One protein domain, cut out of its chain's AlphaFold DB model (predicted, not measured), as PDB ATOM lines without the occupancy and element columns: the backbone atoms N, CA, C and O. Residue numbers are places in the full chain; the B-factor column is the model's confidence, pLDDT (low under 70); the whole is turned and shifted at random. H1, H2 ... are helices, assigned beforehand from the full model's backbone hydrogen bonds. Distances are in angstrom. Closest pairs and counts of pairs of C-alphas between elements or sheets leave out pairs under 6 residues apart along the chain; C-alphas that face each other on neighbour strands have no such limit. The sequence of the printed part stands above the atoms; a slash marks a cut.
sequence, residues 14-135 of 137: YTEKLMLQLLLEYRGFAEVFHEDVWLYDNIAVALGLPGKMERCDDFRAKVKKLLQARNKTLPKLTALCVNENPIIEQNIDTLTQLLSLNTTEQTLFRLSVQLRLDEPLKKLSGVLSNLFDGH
ATOM      1  N   TYR A  14     -27.888  13.517  14.536       85.06
ATOM      2  CA  TYR A  14     -27.866  12.742  15.777       85.06
ATOM      3  C   TYR A  14     -28.495  11.359  15.581       85.06
ATOM      4  O   TYR A  14     -27.845  10.348  15.864       85.06
ATOM      5  N   THR A  15     -29.722  11.305  15.047       87.38
ATOM      6  CA  THR A  15     -30.398  10.036  14.748       87.38
ATOM      7  C   THR A  15     -29.563   9.209  13.773       87.38
ATOM      8  O   THR A  15     -29.315   8.031  14.032       87.38
ATOM      9  N   GLU A  16     -29.082   9.812  12.681       92.88
ATOM     10  CA  GLU A  16     -28.257   9.131  11.679       92.88
ATOM     11  C   GLU A  16     -27.027   8.494  12.336       92.88
ATOM     12  O   GLU A  16     -26.745   7.311  12.124       92.88
ATOM     13  N   LYS A  17     -26.316   9.244  13.190       92.00
ATOM     14  CA  LYS A  17     -25.139   8.741  13.903       92.00
ATOM     15  C   LYS A  17     -25.480   7.547  14.788       92.00
ATOM     16  O   LYS A  17     -24.764   6.546  14.749       92.00
ATOM     17  N   LEU A  18     -26.562   7.640  15.557       89.38
ATOM     18  CA  LEU A  18     -26.985   6.578  16.464       89.38
ATOM     19  C   LEU A  18     -27.384   5.313  15.693       89.38
ATOM     20  O   LEU A  18     -26.904   4.225  16.015       89.38
ATOM     21  N   MET A  19     -28.174   5.453  14.623       92.94
ATOM     22  CA  MET A  19     -28.533   4.338  13.742       92.94
ATOM     23  C   MET A  19     -27.287   3.663  13.157       92.94
ATOM     24  O   MET A  19     -27.178   2.436  13.167       92.94
ATOM     25  N   LEU A  20     -26.312   4.447  12.685       94.75
ATOM     26  CA  LEU A  20     -25.070   3.920  12.121       94.75
ATOM     27  C   LEU A  20     -24.220   3.172  13.153       94.75
ATOM     28  O   LEU A  20     -23.636   2.148  12.800       94.75
ATOM     29  N   GLN A  21     -24.153   3.631  14.404       91.19
ATOM     30  CA  GLN A  21     -23.445   2.898  15.460       91.19
ATOM     31  C   GLN A  21     -24.138   1.577  15.786       91.19
ATOM     32  O   GLN A  21     -23.487   0.533  15.808       91.19
ATOM     33  N   LEU A  22     -25.460   1.591  15.950       89.25
ATOM     34  CA  LEU A  22     -26.241   0.376  16.192       89.25
ATOM     35  C   LEU A  22     -26.029  -0.670  15.083       89.25
ATOM     36  O   LEU A  22     -25.791  -1.847  15.359       89.25
ATOM     37  N   LEU A  23     -26.029  -0.232  13.823       93.31
ATOM     38  CA  LEU A  23     -25.807  -1.108  12.675       93.31
ATOM     39  C   LEU A  23     -24.361  -1.613  12.588       93.31
ATOM     40  O   LEU A  23     -24.136  -2.810  12.419       93.31
ATOM     41  N   LEU A  24     -23.372  -0.719  12.662       92.50
ATOM     42  CA  LEU A  24     -21.979  -1.040  12.338       92.50
ATOM     43  C   LEU A  24     -21.180  -1.614  13.513       92.50
ATOM     44  O   LEU A  24     -20.223  -2.348  13.268       92.50
ATOM     45  N   GLU A  25     -21.551  -1.282  14.749       86.94
ATOM     46  CA  GLU A  25     -20.797  -1.622  15.964       86.94
ATOM     47  C   GLU A  25     -21.514  -2.701  16.797       86.94
ATOM     48  O   GLU A  25     -20.856  -3.594  17.326       86.94
ATOM     49  N   TYR A  26     -22.852  -2.703  16.838       80.12
ATOM     50  CA  TYR A  26     -23.650  -3.564  17.731       80.12
ATOM     51  C   TYR A  26     -24.431  -4.673  17.009       80.12
ATOM     52  O   TYR A  26     -25.543  -5.020  17.391       80.12
ATOM     53  N   ARG A  27     -23.834  -5.261  15.964       75.62
ATOM     54  CA  ARG A  27     -24.382  -6.386  15.172       75.62
ATOM     55  C   ARG A  27     -25.679  -6.117  14.393       75.62
ATOM     56  O   ARG A  27     -26.127  -7.014  13.688       75.62
ATOM     57  N   GLY A  28     -26.218  -4.897  14.385       83.31
ATOM     58  CA  GLY A  28     -27.460  -4.595  13.661       83.31
ATOM     59  C   GLY A  28     -27.386  -4.726  12.138       83.31
ATOM     60  O   GLY A  28     -28.414  -4.814  11.474       83.31
ATOM     61  N   PHE A  29     -26.182  -4.750  11.556       91.75
ATOM     62  CA  PHE A  29     -26.021  -4.779  10.102       91.75
ATOM     63  C   PHE A  29     -26.648  -6.016   9.443       91.75
ATOM     64  O   PHE A  29     -27.288  -5.881   8.408       91.75
ATOM     65  N   ALA A  30     -26.439  -7.211  10.004       89.62
ATOM     66  CA  ALA A  30     -26.941  -8.446   9.396       89.62
ATOM     67  C   ALA A  30     -28.469  -8.566   9.486       89.62
ATOM     68  O   ALA A  30     -29.073  -9.113   8.574       89.62
ATOM     69  N   GLU A  31     -29.069  -7.982  10.525       88.19
ATOM     70  CA  GLU A  31     -30.520  -7.992  10.751       88.19
ATOM     71  C   GLU A  31     -31.280  -7.090   9.778       88.19
ATOM     72  O   GLU A  31     -32.431  -7.342   9.436       88.19
ATOM     73  N   VAL A  32     -30.647  -6.003   9.335       91.56
ATOM     74  CA  VAL A  32     -31.272  -5.055   8.409       91.56
ATOM     75  C   VAL A  32     -30.910  -5.363   6.959       91.56
ATOM     76  O   VAL A  32     -31.759  -5.205   6.082       91.56
ATOM     77  N   PHE A  33     -29.677  -5.809   6.701       93.94
ATOM     78  CA  PHE A  33     -29.135  -6.048   5.362       93.94
ATOM     79  C   PHE A  33     -28.820  -7.535   5.155       93.94
ATOM     80  O   PHE A  33     -27.728  -8.013   5.502       93.94
ATOM     81  N   HIS A  34     -29.777  -8.233   4.540       89.94
ATOM     82  CA  HIS A  34     -29.647  -9.608   4.063       89.94
ATOM     83  C   HIS A  34     -28.756  -9.686   2.811       89.94
ATOM     84  O   HIS A  34     -28.202  -8.678   2.373       89.94
ATOM     85  N   GLU A  35     -28.545 -10.897   2.283       86.25
ATOM     86  CA  GLU A  35     -27.581 -11.189   1.206       86.25
ATOM     87  C   GLU A  35     -27.664 -10.219   0.022       86.25
ATOM     88  O   GLU A  35     -26.642  -9.660  -0.381       86.25
ATOM     89  N   ASP A  36     -28.868  -9.940  -0.466       89.00
ATOM     90  CA  ASP A  36     -29.090  -9.089  -1.630       89.00
ATOM     91  C   ASP A  36     -30.183  -8.022  -1.431       89.00
ATOM     92  O   ASP A  36     -30.356  -7.167  -2.293       89.00
ATOM     93  N   VAL A  37     -30.886  -8.006  -0.297       91.38
ATOM     94  CA  VAL A  37     -31.999  -7.079  -0.003       91.38
ATOM     95  C   VAL A  37     -31.921  -6.531   1.423       91.38
ATOM     96  O   VAL A  37     -31.235  -7.097   2.280       91.38
ATOM     97  N   TRP A  38     -32.634  -5.439   1.710       94.19
ATOM     98  CA  TRP A  38     -32.887  -5.011   3.091       94.19
ATOM     99  C   TRP A  38     -34.310  -5.356   3.523       94.19
ATOM    100  O   TRP A  38     -35.239  -5.379   2.724       94.19
ATOM    101  N   LEU A  39     -34.502  -5.617   4.815       91.56
ATOM    102  CA  LEU A  39     -35.817  -6.007   5.343       91.56
ATOM    103  C   LEU A  39     -36.707  -4.815   5.718       91.56
ATOM    104  O   LEU A  39     -37.911  -4.970   5.917       91.56
ATOM    105  N   TYR A  40     -36.111  -3.630   5.864       91.56
ATOM    106  CA  TYR A  40     -36.760  -2.474   6.474       91.56
ATOM    107  C   TYR A  40     -36.535  -1.213   5.640       91.56
ATOM    108  O   TYR A  40     -35.549  -0.493   5.825       91.56
ATOM    109  N   ASP A  41     -37.484  -0.917   4.749       91.81
ATOM    110  CA  ASP A  41     -37.430   0.256   3.869       91.81
ATOM    111  C   ASP A  41     -37.302   1.566   4.642       91.81
ATOM    112  O   ASP A  41     -36.559   2.455   4.238       91.81
ATOM    113  N   ASN A  42     -37.970   1.692   5.789       91.44
ATOM    114  CA  ASN A  42     -37.889   2.897   6.610       91.44
ATOM    115  C   ASN A  42     -36.465   3.153   7.138       91.44
ATOM    116  O   ASN A  42     -36.046   4.306   7.210       91.44
ATOM    117  N   ILE A  43     -35.701   2.101   7.453       94.00
ATOM    118  CA  ILE A  43     -34.293   2.211   7.858       94.00
ATOM    119  C   ILE A  43     -33.422   2.543   6.641       94.00
ATOM    120  O   ILE A  43     -32.551   3.411   6.718       94.00
ATOM    121  N   ALA A  44     -33.669   1.890   5.503       94.50
ATOM    122  CA  ALA A  44     -32.893   2.113   4.289       94.50
ATOM    123  C   ALA A  44     -33.071   3.535   3.728       94.50
ATOM    124  O   ALA A  44     -32.085   4.210   3.421       94.50
ATOM    125  N   VAL A  45     -34.315   4.012   3.663       94.69
ATOM    126  CA  VAL A  45     -34.670   5.372   3.243       94.69
ATOM    127  C   VAL A  45     -34.080   6.405   4.200       94.69
ATOM    128  O   VAL A  45     -33.471   7.365   3.729       94.69
ATOM    129  N   ALA A  46     -34.169   6.182   5.518       95.25
ATOM    130  CA  ALA A  46     -33.606   7.093   6.517       95.25
ATOM    131  C   ALA A  46     -32.100   7.323   6.332       95.25
ATOM    132  O   ALA A  46     -31.624   8.454   6.440       95.25
ATOM    133  N   LEU A  47     -31.362   6.267   5.976       96.31
ATOM    134  CA  LEU A  47     -29.918   6.306   5.717       96.31
ATOM    135  C   LEU A  47     -29.557   6.736   4.284       96.31
ATOM    136  O   LEU A  47     -28.381   6.732   3.903       96.31
ATOM    137  N   GLY A  48     -30.553   7.090   3.470       96.44
ATOM    138  CA  GLY A  48     -30.360   7.538   2.098       96.44
ATOM    139  C   GLY A  48     -29.885   6.433   1.152       96.44
ATOM    140  O   GLY A  48     -29.186   6.724   0.176       96.44
ATOM    141  N   LEU A  49     -30.219   5.165   1.411       95.50
ATOM    142  CA  LEU A  49     -29.889   4.080   0.490       95.50
ATOM    143  C   LEU A  49     -30.756   4.173  -0.777       95.50
ATOM    144  O   LEU A  49     -31.980   4.278  -0.693       95.50
ATOM    145  N   PRO A  50     -30.154   4.158  -1.979       93.12
ATOM    146  CA  PRO A  50     -30.922   4.217  -3.215       93.12
ATOM    147  C   PRO A  50     -31.534   2.845  -3.528       93.12
ATOM    148  O   PRO A  50     -30.792   1.877  -3.651       93.12
ATOM    149  N   GLY A  51     -32.852   2.765  -3.757       88.81
ATOM    150  CA  GLY A  51     -33.575   1.497  -3.993       88.81
ATOM    151  C   GLY A  51     -32.981   0.594  -5.086       88.81
ATOM    152  O   GLY A  51     -32.945  -0.619  -4.949       88.81
ATOM    153  N   LYS A  52     -32.374   1.186  -6.124       89.38
ATOM    154  CA  LYS A  52     -31.622   0.476  -7.183       89.38
ATOM    155  C   LYS A  52     -30.390  -0.313  -6.702       89.38
ATOM    156  O   LYS A  52     -29.666  -0.859  -7.529       89.38
ATOM    157  N   MET A  53     -30.061  -0.242  -5.416       90.69
ATOM    158  CA  MET A  53     -28.928  -0.937  -4.821       90.69
ATOM    159  C   MET A  53     -29.281  -2.365  -4.409       90.69
ATOM    160  O   MET A  53     -28.379  -3.200  -4.404       90.69
ATOM    161  N   GLU A  54     -30.551  -2.650  -4.106       89.69
ATOM    162  CA  GLU A  54     -30.999  -4.022  -3.863       89.69
ATOM    163  C   GLU A  54     -30.723  -4.910  -5.080       89.69
ATOM    164  O   GLU A  54     -30.765  -4.468  -6.230       89.69
ATOM    165  N   ARG A  55     -30.440  -6.182  -4.806       88.62
ATOM    166  CA  ARG A  55     -30.136  -7.247  -5.766       88.62
ATOM    167  C   ARG A  55     -28.904  -6.989  -6.634       88.62
ATOM    168  O   ARG A  55     -28.732  -7.609  -7.677       88.62
ATOM    169  N   CYS A  56     -28.035  -6.067  -6.223       88.00
ATOM    170  CA  CYS A  56     -26.748  -5.842  -6.871       88.00
ATOM    171  C   CYS A  56     -25.688  -6.810  -6.325       88.00
ATOM    172  O   CYS A  56     -25.657  -7.077  -5.126       88.00
ATOM    173  N   ASP A  57     -24.752  -7.249  -7.171       88.19
ATOM    174  CA  ASP A  57     -23.593  -8.038  -6.731       88.19
ATOM    175  C   ASP A  57     -22.873  -7.367  -5.555       88.19
ATOM    176  O   ASP A  57     -22.746  -6.136  -5.514       88.19
ATOM    177  N   ASP A  58     -22.365  -8.150  -4.607       89.69
ATOM    178  CA  ASP A  58     -21.693  -7.652  -3.401       89.69
ATOM    179  C   ASP A  58     -22.523  -6.628  -2.596       89.69
ATOM    180  O   ASP A  58     -21.956  -5.729  -1.960       89.69
ATOM    181  N   PHE A  59     -23.859  -6.721  -2.635       92.44
ATOM    182  CA  PHE A  59     -24.792  -5.781  -2.003       92.44
ATOM    183  C   PHE A  59     -24.376  -5.411  -0.574       92.44
ATOM    184  O   PHE A  59     -24.094  -4.239  -0.296       92.44
ATOM    185  N   ARG A  60     -24.239  -6.407   0.314       92.94
ATOM    186  CA  ARG A  60     -23.873  -6.192   1.725       92.94
ATOM    187  C   ARG A  60     -22.547  -5.459   1.871       92.94
ATOM    188  O   ARG A  60     -22.444  -4.512   2.650       92.94
ATOM    189  N   ALA A  61     -21.530  -5.853   1.106       92.75
ATOM    190  CA  ALA A  61     -20.214  -5.227   1.169       92.75
ATOM    191  C   ALA A  61     -20.260  -3.766   0.690       92.75
ATOM    192  O   ALA A  61     -19.660  -2.884   1.315       92.75
ATOM    193  N   LYS A  62     -21.009  -3.486  -0.384       94.06
ATOM    194  CA  LYS A  62     -21.191  -2.130  -0.916       94.06
ATOM    195  C   LYS A  62     -21.956  -1.242   0.066       94.06
ATOM    196  O   LYS A  62     -21.484  -0.140   0.347       94.06
ATOM    197  N   VAL A  63     -23.075  -1.717   0.621       94.94
ATOM    198  CA  VAL A  63     -23.856  -0.984   1.632       94.94
ATOM    199  C   VAL A  63     -22.993  -0.706   2.859       94.94
ATOM    200  O   VAL A  63     -22.853   0.450   3.256       94.94
ATOM    201  N   LYS A  64     -22.316  -1.726   3.404       95.25
ATOM    202  CA  LYS A  64     -21.454  -1.572   4.586       95.25
ATOM    203  C   LYS A  64     -20.377  -0.519   4.365       95.25
ATOM    204  O   LYS A  64     -20.190   0.351   5.212       95.25
ATOM    205  N   LYS A  65     -19.707  -0.545   3.209       95.25
ATOM    206  CA  LYS A  65     -18.664   0.429   2.866       95.25
ATOM    207  C   LYS A  65     -19.210   1.856   2.766       95.25
ATOM    208  O   LYS A  65     -18.552   2.781   3.240       95.25
ATOM    209  N   LEU A  66     -20.393   2.042   2.176       95.88
ATOM    210  CA  LEU A  66     -21.040   3.355   2.088       95.88
ATOM    211  C   LEU A  66     -21.436   3.889   3.469       95.88
ATOM    212  O   LEU A  66     -21.103   5.027   3.796       95.88
ATOM    213  N   LEU A  67     -22.083   3.063   4.294       96.62
ATOM    214  CA  LEU A  67     -22.503   3.450   5.644       96.62
ATOM    215  C   LEU A  67     -21.299   3.727   6.558       96.62
ATOM    216  O   LEU A  67     -21.307   4.693   7.315       96.62
ATOM    217  N   GLN A  68     -20.215   2.951   6.444       96.00
ATOM    218  CA  GLN A  68     -18.960   3.225   7.157       96.00
ATOM    219  C   GLN A  68     -18.326   4.550   6.728       96.00
ATOM    220  O   GLN A  68     -17.830   5.293   7.574       96.00
ATOM    221  N   ALA A  69     -18.326   4.854   5.426       95.62
ATOM    222  CA  ALA A  69     -17.830   6.132   4.930       95.62
ATOM    223  C   ALA A  69     -18.671   7.297   5.474       95.62
ATOM    224  O   ALA A  69     -18.100   8.264   5.971       95.62
ATOM    225  N   ARG A  70     -20.006   7.170   5.472       95.75
ATOM    226  CA  ARG A  70     -20.923   8.158   6.064       95.75
ATOM    227  C   ARG A  70     -20.662   8.357   7.558       95.75
ATOM    228  O   ARG A  70     -20.464   9.489   7.989       95.75
ATOM    229  N   ASN A  71     -20.555   7.277   8.332       94.94
ATOM    230  CA  ASN A  71     -20.331   7.346   9.780       94.94
ATOM    231  C   ASN A  71     -19.043   8.103  10.150       94.94
ATOM    232  O   ASN A  71     -19.010   8.827  11.144       94.94
ATOM    233  N   LYS A  72     -17.987   7.983   9.332       93.75
ATOM    234  CA  LYS A  72     -16.723   8.714   9.532       93.75
ATOM    235  C   LYS A  72     -16.847  10.223   9.309       93.75
ATOM    236  O   LYS A  72     -16.032  10.963   9.846       93.75
ATOM    237  N   THR A  73     -17.827  10.673   8.523       93.25
ATOM    238  CA  THR A  73     -18.059  12.108   8.266       93.25
ATOM    239  C   THR A  73     -18.883  12.790   9.356       93.25
ATOM    240  O   THR A  73     -18.823  14.008   9.482       93.25
ATOM    241  N   LEU A  74     -19.628  12.020  10.153       90.12
ATOM    242  CA  LEU A  74     -20.458  12.554  11.227       90.12
ATOM    243  C   LEU A  74     -19.647  12.753  12.517       90.12
ATOM    244  O   LEU A  74     -18.877  11.853  12.888       90.12
ATOM    245  N   PRO A  75     -19.873  13.857  13.259       87.75
ATOM    246  CA  PRO A  75     -19.294  14.051  14.585       87.75
ATOM    247  C   PRO A  75     -19.637  12.905  15.555       87.75
ATOM    248  O   PRO A  75     -20.518  12.078  15.310       87.75
ATOM    249  N   LYS A  76     -18.918  12.827  16.679       83.75
ATOM    250  CA  LYS A  76     -19.250  11.877  17.756       83.75
ATOM    251  C   LYS A  76     -20.615  12.228  18.357       83.75
ATOM    252  O   LYS A  76     -20.944  13.407  18.436       83.75
ATOM    253  N   LEU A  77     -21.358  11.232  18.858       75.50
ATOM    254  CA  LEU A  77     -22.662  11.462  19.502       75.50
ATOM    255  C   LEU A  77     -22.598  12.510  20.615       75.50
ATOM    256  O   LEU A  77     -23.494  13.332  20.724       75.50
ATOM    257  N   THR A  78     -21.514  12.539  21.391       66.56
ATOM    258  CA  THR A  78     -21.320  13.528  22.460       66.56
ATOM    259  C   THR A  78     -21.306  14.972  21.956       66.56
ATOM    260  O   THR A  78     -21.728  15.864  22.676       66.56
ATOM    261  N   ALA A  79     -20.863  15.203  20.717       70.19
ATOM    262  CA  ALA A  79     -20.893  16.515  20.072       70.19
ATOM    263  C   ALA A  79     -22.233  16.808  19.371       70.19
ATOM    264  O   ALA A  79     -22.501  17.953  19.028       70.19
ATOM    265  N   LEU A  80     -23.056  15.779  19.147       66.00
ATOM    266  CA  LEU A  80     -24.378  15.863  18.519       66.00
ATOM    267  C   LEU A  80     -25.519  15.825  19.546       66.00
ATOM    268  O   LEU A  80     -26.674  15.899  19.154       66.00
ATOM    269  N   CYS A  81     -25.210  15.686  20.840       59.78
ATOM    270  CA  CYS A  81     -26.158  15.436  21.933       59.78
ATOM    271  C   CYS A  81     -27.084  16.623  22.267       59.78
ATOM    272  O   CYS A  81     -27.635  16.684  23.360       59.78
ATOM    273  N   VAL A  82     -27.240  17.568  21.343       58.00
ATOM    274  CA  VAL A  82     -28.242  18.626  21.403       58.00
ATOM    275  C   VAL A  82     -29.323  18.214  20.415       58.00
ATOM    276  O   VAL A  82     -29.087  18.215  19.207       58.00
ATOM    277  N   ASN A  83     -30.483  17.789  20.913       60.59
ATOM    278  CA  ASN A  83     -31.635  17.520  20.050       60.59
ATOM    279  C   ASN A  83     -31.918  18.767  19.213       60.59
ATOM    280  O   ASN A  83     -31.865  19.891  19.712       60.59
ATOM    281  N   GLU A  84     -32.271  18.573  17.948       61.59
ATOM    282  CA  GLU A  84     -32.584  19.687  17.049       61.59
ATOM    283  C   GLU A  84     -33.870  20.423  17.461       61.59
ATOM    284  O   GLU A  84     -34.162  21.507  16.958       61.59
ATOM    285  N   ASN A  85     -34.630  19.852  18.401       71.44
ATOM    286  CA  ASN A  85     -35.791  20.476  19.008       71.44
ATOM    287  C   ASN A  85     -35.469  20.976  20.434       71.44
ATOM    288  O   ASN A  85     -35.468  20.178  21.378       71.44
ATOM    289  N   PRO A  86     -35.266  22.292  20.626       74.31
ATOM    290  CA  PRO A  86     -34.892  22.855  21.925       74.31
ATOM    291  C   PRO A  86     -35.977  22.678  22.995       74.31
ATOM    292  O   PRO A  86     -35.660  22.626  24.180       74.31
ATOM    293  N   ILE A  87     -37.247  22.535  22.600       79.56
ATOM    294  CA  ILE A  87     -38.356  22.302  23.538       79.56
ATOM    295  C   ILE A  87     -38.274  20.886  24.114       79.56
ATOM    296  O   ILE A  87     -38.504  20.689  25.306       79.56
ATOM    297  N   ILE A  88     -37.928  19.894  23.287       79.31
ATOM    298  CA  ILE A  88     -37.745  18.515  23.758       79.31
ATOM    299  C   ILE A  88     -36.592  18.459  24.762       79.31
ATOM    300  O   ILE A  88     -36.748  17.854  25.817       79.31
ATOM    301  N   GLU A  89     -35.484  19.144  24.481       81.56
ATOM    302  CA  GLU A  89     -34.334  19.199  25.393       81.56
ATOM    303  C   GLU A  89     -34.669  19.874  26.713       81.56
ATOM    304  O   GLU A  89     -34.388  19.320  27.771       81.56
ATOM    305  N   GLN A  90     -35.350  21.017  26.663       85.94
ATOM    306  CA  GLN A  90     -35.778  21.712  27.869       85.94
ATOM    307  C   GLN A  90     -36.725  20.853  28.718       85.94
ATOM    308  O   GLN A  90     -36.616  20.832  29.947       85.94
ATOM    309  N   ASN A  91     -37.640  20.117  28.082       89.06
ATOM    310  CA  ASN A  91     -38.535  19.199  28.783       89.06
ATOM    311  C   ASN A  91     -37.770  18.023  29.393       89.06
ATOM    312  O   ASN A  91     -38.036  17.652  30.534       89.06
ATOM    313  N   ILE A  92     -36.811  17.455  28.661       88.94
ATOM    314  CA  ILE A  92     -35.928  16.409  29.173       88.94
ATOM    315  C   ILE A  92     -35.170  16.919  30.400       88.94
ATOM    316  O   ILE A  92     -35.201  16.250  31.426       88.94
ATOM    317  N   ASP A  93     -34.548  18.097  30.328       90.12
ATOM    318  CA  ASP A  93     -33.792  18.686  31.438       90.12
ATOM    319  C   ASP A  93     -34.669  18.979  32.653       90.12
ATOM    320  O   ASP A  93     -34.291  18.705  33.790       90.12
ATOM    321  N   THR A  94     -35.878  19.486  32.422       93.81
ATOM    322  CA  THR A  94     -36.841  19.727  33.500       93.81
ATOM    323  C   THR A  94     -37.223  18.413  34.183       93.81
ATOM    324  O   THR A  94     -37.217  18.320  35.409       93.81
ATOM    325  N   LEU A  95     -37.528  17.370  33.406       94.44
ATOM    326  CA  LEU A  95     -37.928  16.068  33.941       94.44
ATOM    327  C   LEU A  95     -36.780  15.365  34.667       94.44
ATOM    328  O   LEU A  95     -36.997  14.807  35.740       94.44
ATOM    329  N   THR A  96     -35.560  15.405  34.127       94.12
ATOM    330  CA  THR A  96     -34.394  14.785  34.767       94.12
ATOM    331  C   THR A  96     -34.060  15.451  36.102       94.12
ATOM    332  O   THR A  96     -33.722  14.746  37.054       94.12
ATOM    333  N   GLN A  97     -34.212  16.778  36.199       93.69
ATOM    334  CA  GLN A  97     -34.063  17.528  37.449       93.69
ATOM    335  C   GLN A  97     -35.162  17.189  38.457       93.69
ATOM    336  O   GLN A  97     -34.854  16.872  39.604       93.69
ATOM    337  N   LEU A  98     -36.434  17.205  38.039       97.19
ATOM    338  CA  LEU A  98     -37.567  16.875  38.915       97.19
ATOM    339  C   LEU A  98     -37.453  15.462  39.495       97.19
ATOM    340  O   LEU A  98     -37.801  15.236  40.651       97.19
ATOM    341  N   LEU A  99     -36.942  14.522  38.702       96.12
ATOM    342  CA  LEU A  99     -36.729  13.135  39.105       96.12
ATOM    343  C   LEU A  99     -35.394  12.908  39.833       96.12
ATOM    344  O   LEU A  99     -35.145  11.797  40.289       96.12
ATOM    345  N   SER A 100     -34.546  13.937  39.958       96.06
ATOM    346  CA  SER A 100     -33.212  13.851  40.572       96.06
ATOM    347  C   SER A 100     -32.340  12.732  39.985       96.06
ATOM    348  O   SER A 100     -31.610  12.055  40.707       96.06
ATOM    349  N   LEU A 101     -32.423  12.535  38.665       96.00
ATOM    350  CA  LEU A 101     -31.691  11.472  37.977       96.00
ATOM    351  C   LEU A 101     -30.183  11.733  38.018       96.00
ATOM    352  O   LEU A 101     -29.727  12.852  37.762       96.00
ATOM    353  N   ASN A 102     -29.392  10.690  38.255       92.94
ATOM    354  CA  ASN A 102     -27.936  10.765  38.119       92.94
ATOM    355  C   ASN A 102     -27.504  10.786  36.638       92.94
ATOM    356  O   ASN A 102     -28.290  10.501  35.738       92.94
ATOM    357  N   THR A 103     -26.233  11.086  36.359       87.25
ATOM    358  CA  THR A 103     -25.702  11.216  34.985       87.25
ATOM    359  C   THR A 103     -26.010  10.012  34.086       87.25
ATOM    360  O   THR A 103     -26.329  10.173  32.903       87.25
ATOM    361  N   THR A 104     -25.935   8.799  34.635       88.75
ATOM    362  CA  THR A 104     -26.234   7.567  33.897       88.75
ATOM    363  C   THR A 104     -27.718   7.491  33.555       88.75
ATOM    364  O   THR A 104     -28.079   7.270  32.400       88.75
ATOM    365  N   GLU A 105     -28.589   7.734  34.531       91.12
ATOM    366  CA  GLU A 105     -30.045   7.729  34.353       91.12
ATOM    367  C   GLU A 105     -30.515   8.820  33.386       91.12
ATOM    368  O   GLU A 105     -31.365   8.557  32.541       91.12
ATOM    369  N   GLN A 106     -29.922  10.014  33.437       87.75
ATOM    370  CA  GLN A 106     -30.204  11.090  32.482       87.75
ATOM    371  C   GLN A 106     -29.863  10.679  31.050       87.75
ATOM    372  O   GLN A 106     -30.636  10.930  30.124       87.75
ATOM    373  N   THR A 107     -28.720  10.013  30.869       84.06
ATOM    374  CA  THR A 107     -28.282   9.506  29.565       84.06
ATOM    375  C   THR A 107     -29.255   8.451  29.036       84.06
ATOM    376  O   THR A 107     -29.668   8.516  27.878       84.06
ATOM    377  N   LEU A 108     -29.676   7.511  29.889       86.00
ATOM    378  CA  LEU A 108     -30.661   6.488  29.534       86.00
ATOM    379  C   LEU A 108     -32.038   7.093  29.235       86.00
ATOM    380  O   LEU A 108     -32.684   6.690  28.270       86.00
ATOM    381  N   PHE A 109     -32.473   8.086  30.012       86.94
ATOM    382  CA  PHE A 109     -33.739   8.779  29.804       86.94
ATOM    383  C   PHE A 109     -33.750   9.509  28.456       86.94
ATOM    384  O   PHE A 109     -34.651   9.282  27.646       86.94
ATOM    385  N   ARG A 110     -32.704  10.291  28.164       85.44
ATOM    386  CA  ARG A 110     -32.496  10.966  26.870       85.44
ATOM    387  C   ARG A 110     -32.544   9.987  25.702       85.44
ATOM    388  O   ARG A 110     -33.302  10.194  24.755       85.44
ATOM    389  N   LEU A 111     -31.802   8.882  25.804       81.38
ATOM    390  CA  LEU A 111     -31.828   7.824  24.797       81.38
ATOM    391  C   LEU A 111     -33.244   7.255  24.621       81.38
ATOM    392  O   LEU A 111     -33.714   7.124  23.496       81.38
ATOM    393  N   SER A 112     -33.951   6.970  25.718       83.88
ATOM    394  CA  SER A 112     -35.304   6.408  25.677       83.88
ATOM    395  C   SER A 112     -36.324   7.333  25.006       83.88
ATOM    396  O   SER A 112     -37.208   6.856  24.295       83.88
ATOM    397  N   VAL A 113     -36.184   8.651  25.188       83.88
ATOM    398  CA  VAL A 113     -37.021   9.652  24.519       83.88
ATOM    399  C   VAL A 113     -36.714   9.668  23.025       83.88
ATOM    400  O   VAL A 113     -37.643   9.561  22.224       83.88
ATOM    401  N   GLN A 114     -35.435   9.695  22.634       78.75
ATOM    402  CA  GLN A 114     -35.066   9.677  21.216       78.75
ATOM    403  C   GLN A 114     -35.579   8.421  20.501       78.75
ATOM    404  O   GLN A 114     -36.149   8.522  19.415       78.75
ATOM    405  N   LEU A 115     -35.444   7.248  21.130       80.38
ATOM    406  CA  LEU A 115     -35.951   5.977  20.599       80.38
ATOM    407  C   LEU A 115     -37.466   5.991  20.351       80.38
ATOM    408  O   LEU A 115     -37.953   5.200  19.554       80.38
ATOM    409  N   ARG A 116     -38.232   6.842  21.044       79.44
ATOM    410  CA  ARG A 116     -39.693   6.929  20.886       79.44
ATOM    411  C   ARG A 116     -40.131   7.942  19.837       79.44
ATOM    412  O   ARG A 116     -41.201   7.763  19.262       79.44
ATOM    413  N   LEU A 117     -39.355   9.003  19.642       77.38
ATOM    414  CA  LEU A 117     -39.722  10.122  18.776       77.38
ATOM    415  C   LEU A 117     -39.383   9.878  17.305       77.38
ATOM    416  O   LEU A 117     -40.055  10.415  16.428       77.38
ATOM    417  N   ASP A 118     -38.353   9.083  17.038       82.06
ATOM    418  CA  ASP A 118     -37.841   8.863  15.692       82.06
ATOM    419  C   ASP A 118     -38.234   7.460  15.207       82.06
ATOM    420  O   ASP A 118     -37.714   6.454  15.682       82.06
ATOM    421  N   GLU A 119     -39.213   7.378  14.301       85.12
ATOM    422  CA  GLU A 119     -39.806   6.104  13.868       85.12
ATOM    423  C   GLU A 119     -38.788   5.140  13.210       85.12
ATOM    424  O   GLU A 119     -38.799   3.950  13.545       85.12
ATOM    425  N   PRO A 120     -37.861   5.588  12.333       86.00
ATOM    426  CA  PRO A 120     -36.741   4.759  11.878       86.00
ATOM    427  C   PRO A 120     -35.895   4.189  13.020       86.00
ATOM    428  O   PRO A 120     -35.588   2.993  13.025       86.00
ATOM    429  N   LEU A 121     -35.544   5.017  14.003       85.19
ATOM    430  CA  LEU A 121     -34.744   4.593  15.148       85.19
ATOM    431  C   LEU A 121     -35.515   3.645  16.079       85.19
ATOM    432  O   LEU A 121     -34.952   2.648  16.527       85.19
ATOM    433  N   LYS A 122     -36.801   3.907  16.317       86.00
ATOM    434  CA  LYS A 122     -37.719   3.044  17.070       86.00
ATOM    435  C   LYS A 122     -37.830   1.663  16.438       86.00
ATOM    436  O   LYS A 122     -37.766   0.643  17.123       86.00
ATOM    437  N   LYS A 123     -37.982   1.615  15.110       87.94
ATOM    438  CA  LYS A 123     -38.021   0.352  14.370       87.94
ATOM    439  C   LYS A 123     -36.692  -0.380  14.500       87.94
ATOM    440  O   LYS A 123     -36.702  -1.563  14.825       87.94
ATOM    441  N   LEU A 124     -35.572   0.316  14.293       86.19
ATOM    442  CA  LEU A 124     -34.240  -0.266  14.437       86.19
ATOM    443  C   LEU A 124     -34.014  -0.812  15.853       86.19
ATOM    444  O   LEU A 124     -33.531  -1.929  15.989       86.19
ATOM    445  N   SER A 125     -34.403  -0.084  16.903       84.88
ATOM    446  CA  SER A 125     -34.252  -0.577  18.274       84.88
ATOM    447  C   SER A 125     -35.095  -1.824  18.523       84.88
ATOM    448  O   SER A 125     -34.596  -2.766  19.122       84.88
ATOM    449  N   GLY A 126     -36.333  -1.874  18.018       84.81
ATOM    450  CA  GLY A 126     -37.184  -3.064  18.119       84.81
ATOM    451  C   GLY A 126     -36.589  -4.290  17.418       84.81
ATOM    452  O   GLY A 126     -36.619  -5.384  17.975       84.81
ATOM    453  N   VAL A 127     -35.988  -4.106  16.235       84.75
ATOM    454  CA  VAL A 127     -35.263  -5.178  15.523       84.75
ATOM    455  C   VAL A 127     -34.129  -5.733  16.386       84.75
ATOM    456  O   VAL A 127     -33.956  -6.944  16.469       84.75
ATOM    457  N   LEU A 128     -33.393  -4.858  17.073       82.00
ATOM    458  CA  LEU A 128     -32.277  -5.253  17.930       82.00
ATOM    459  C   LEU A 128     -32.728  -5.873  19.257       82.00
ATOM    460  O   LEU A 128     -32.060  -6.771  19.753       82.00
ATOM    461  N   SER A 129     -33.844  -5.429  19.837       77.31
ATOM    462  CA  SER A 129     -34.393  -6.012  21.070       77.31
ATOM    463  C   SER A 129     -34.806  -7.471  20.881       77.31
ATOM    464  O   SER A 129     -34.443  -8.309  21.702       77.31
ATOM    465  N   ASN A 130     -35.447  -7.798  19.753       71.69
ATOM    466  CA  ASN A 130     -35.830  -9.176  19.426       71.69
ATOM    467  C   ASN A 130     -34.628 -10.141  19.365       71.69
ATOM    468  O   ASN A 130     -34.790 -11.345  19.553       71.69
ATOM    469  N   LEU A 131     -33.417  -9.621  19.131       60.25
ATOM    470  CA  LEU A 131     -32.177 -10.399  19.133       60.25
ATOM    471  C   LEU A 131     -31.802 -10.896  20.538       60.25
ATOM    472  O   LEU A 131     -31.221 -11.967  20.676       60.25
ATOM    473  N   PHE A 132     -32.123 -10.129  21.582       57.44
ATOM    474  CA  PHE A 132     -31.819 -10.496  22.967       57.44
ATOM    475  C   PHE A 132     -32.889 -11.407  23.576       57.44
ATOM    476  O   PHE A 132     -32.554 -12.267  24.390       57.44
ATOM    477  N   ASP A 133     -34.140 -11.288  23.130       57.41
ATOM    478  CA  ASP A 133     -35.230 -12.166  23.570       57.41
ATOM    479  C   ASP A 133     -35.120 -13.580  22.965       57.41
ATOM    480  O   ASP A 133     -35.474 -14.567  23.608       57.41
ATOM    481  N   GLY A 134     -34.549 -13.710  21.760       52.62
ATOM    482  CA  GLY A 134     -34.318 -14.998  21.090       52.62
ATOM    483  C   GLY A 134     -33.187 -15.863  21.673       52.62
ATOM    484  O   GLY A 134     -32.980 -16.978  21.201       52.62
ATOM    485  N   HIS A 135     -32.452 -15.375  22.679       49.72
ATOM    486  CA  HIS A 135     -31.331 -16.080  23.319       49.72
ATOM    487  C   HIS A 135     -31.612 -16.525  24.768       49.72
ATOM    488  O   HIS A 135     -30.692 -16.963  25.458       49.72
TER     489      HIS A 135
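This is residues 14 to 135 of the 137 residues of the protein "Serine/threonine protein phosphatase family protein" of Haemophilus parahaemolyticus (UniProt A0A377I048). H1 lies in the middle of an elongated group of helices, with H4 packed across it and H5 near its beginning. The helical hairpin of H6 and H7 makes an arm at one end of the longest axis; the long link before H4 lies towards the other. The printed part has 122 residues with eight named helices, H1 to H8 in order, and no named strand: the class is all helix. It is only just compact, close to loose, with a radius of gyration of the C-alphas of 16.1 A and spans of 53 by 35 by 20 A.

H1, residues 14 to 24, touches H2, residues 28 to 32, only at the corner, closest at C-alphas 23 and 29, 4.5 A. H1 touches H4, residues 59 to 73, at a steep tilt of 44 degrees, opposite ways, closest at C-alphas 20 and 71, 6.3 A. H5, residues 77 to 80, touches H1, closest at C-alphas 80 and 14, 5.4 A. H3, residues 41 to 46, touches residues 120 to 124 of H8, residues 119 to 133, closest at C-alphas 43 and 120, 5.4 A. H1 and H8 only just touch, with 3 pairs of C-alphas within 8 A. H6, residues 86 to 98, and H7, residues 103 to 117, form a hairpin, closest at C-alphas 96 and 106, 6.0 A. H7 touches H8 only at the corner, closest at C-alphas 115 and 122, 4.9 A. Every O i to N i+4 pair is within hydrogen-bond range in H1, H2, H3, H6 and H7, against 10 of 11 in H4 and 9 of 11 in H8; H5 is too short for one.

H1 begins at C-alpha 14 (-27.866, 12.742, 15.777); H8 ends at C-alpha 133 (-35.230, -12.166, 23.570). H4 is 21.7 A long, H7 21.5 A.

The C-alphas of Asp 57 and Leu 98 are the farthest apart, 53.8 A. The printed part has no cut. The link from H3 to H4 is long. Residues 78, 80 to 84 and 131 to 135 are under 70 in pLDDT.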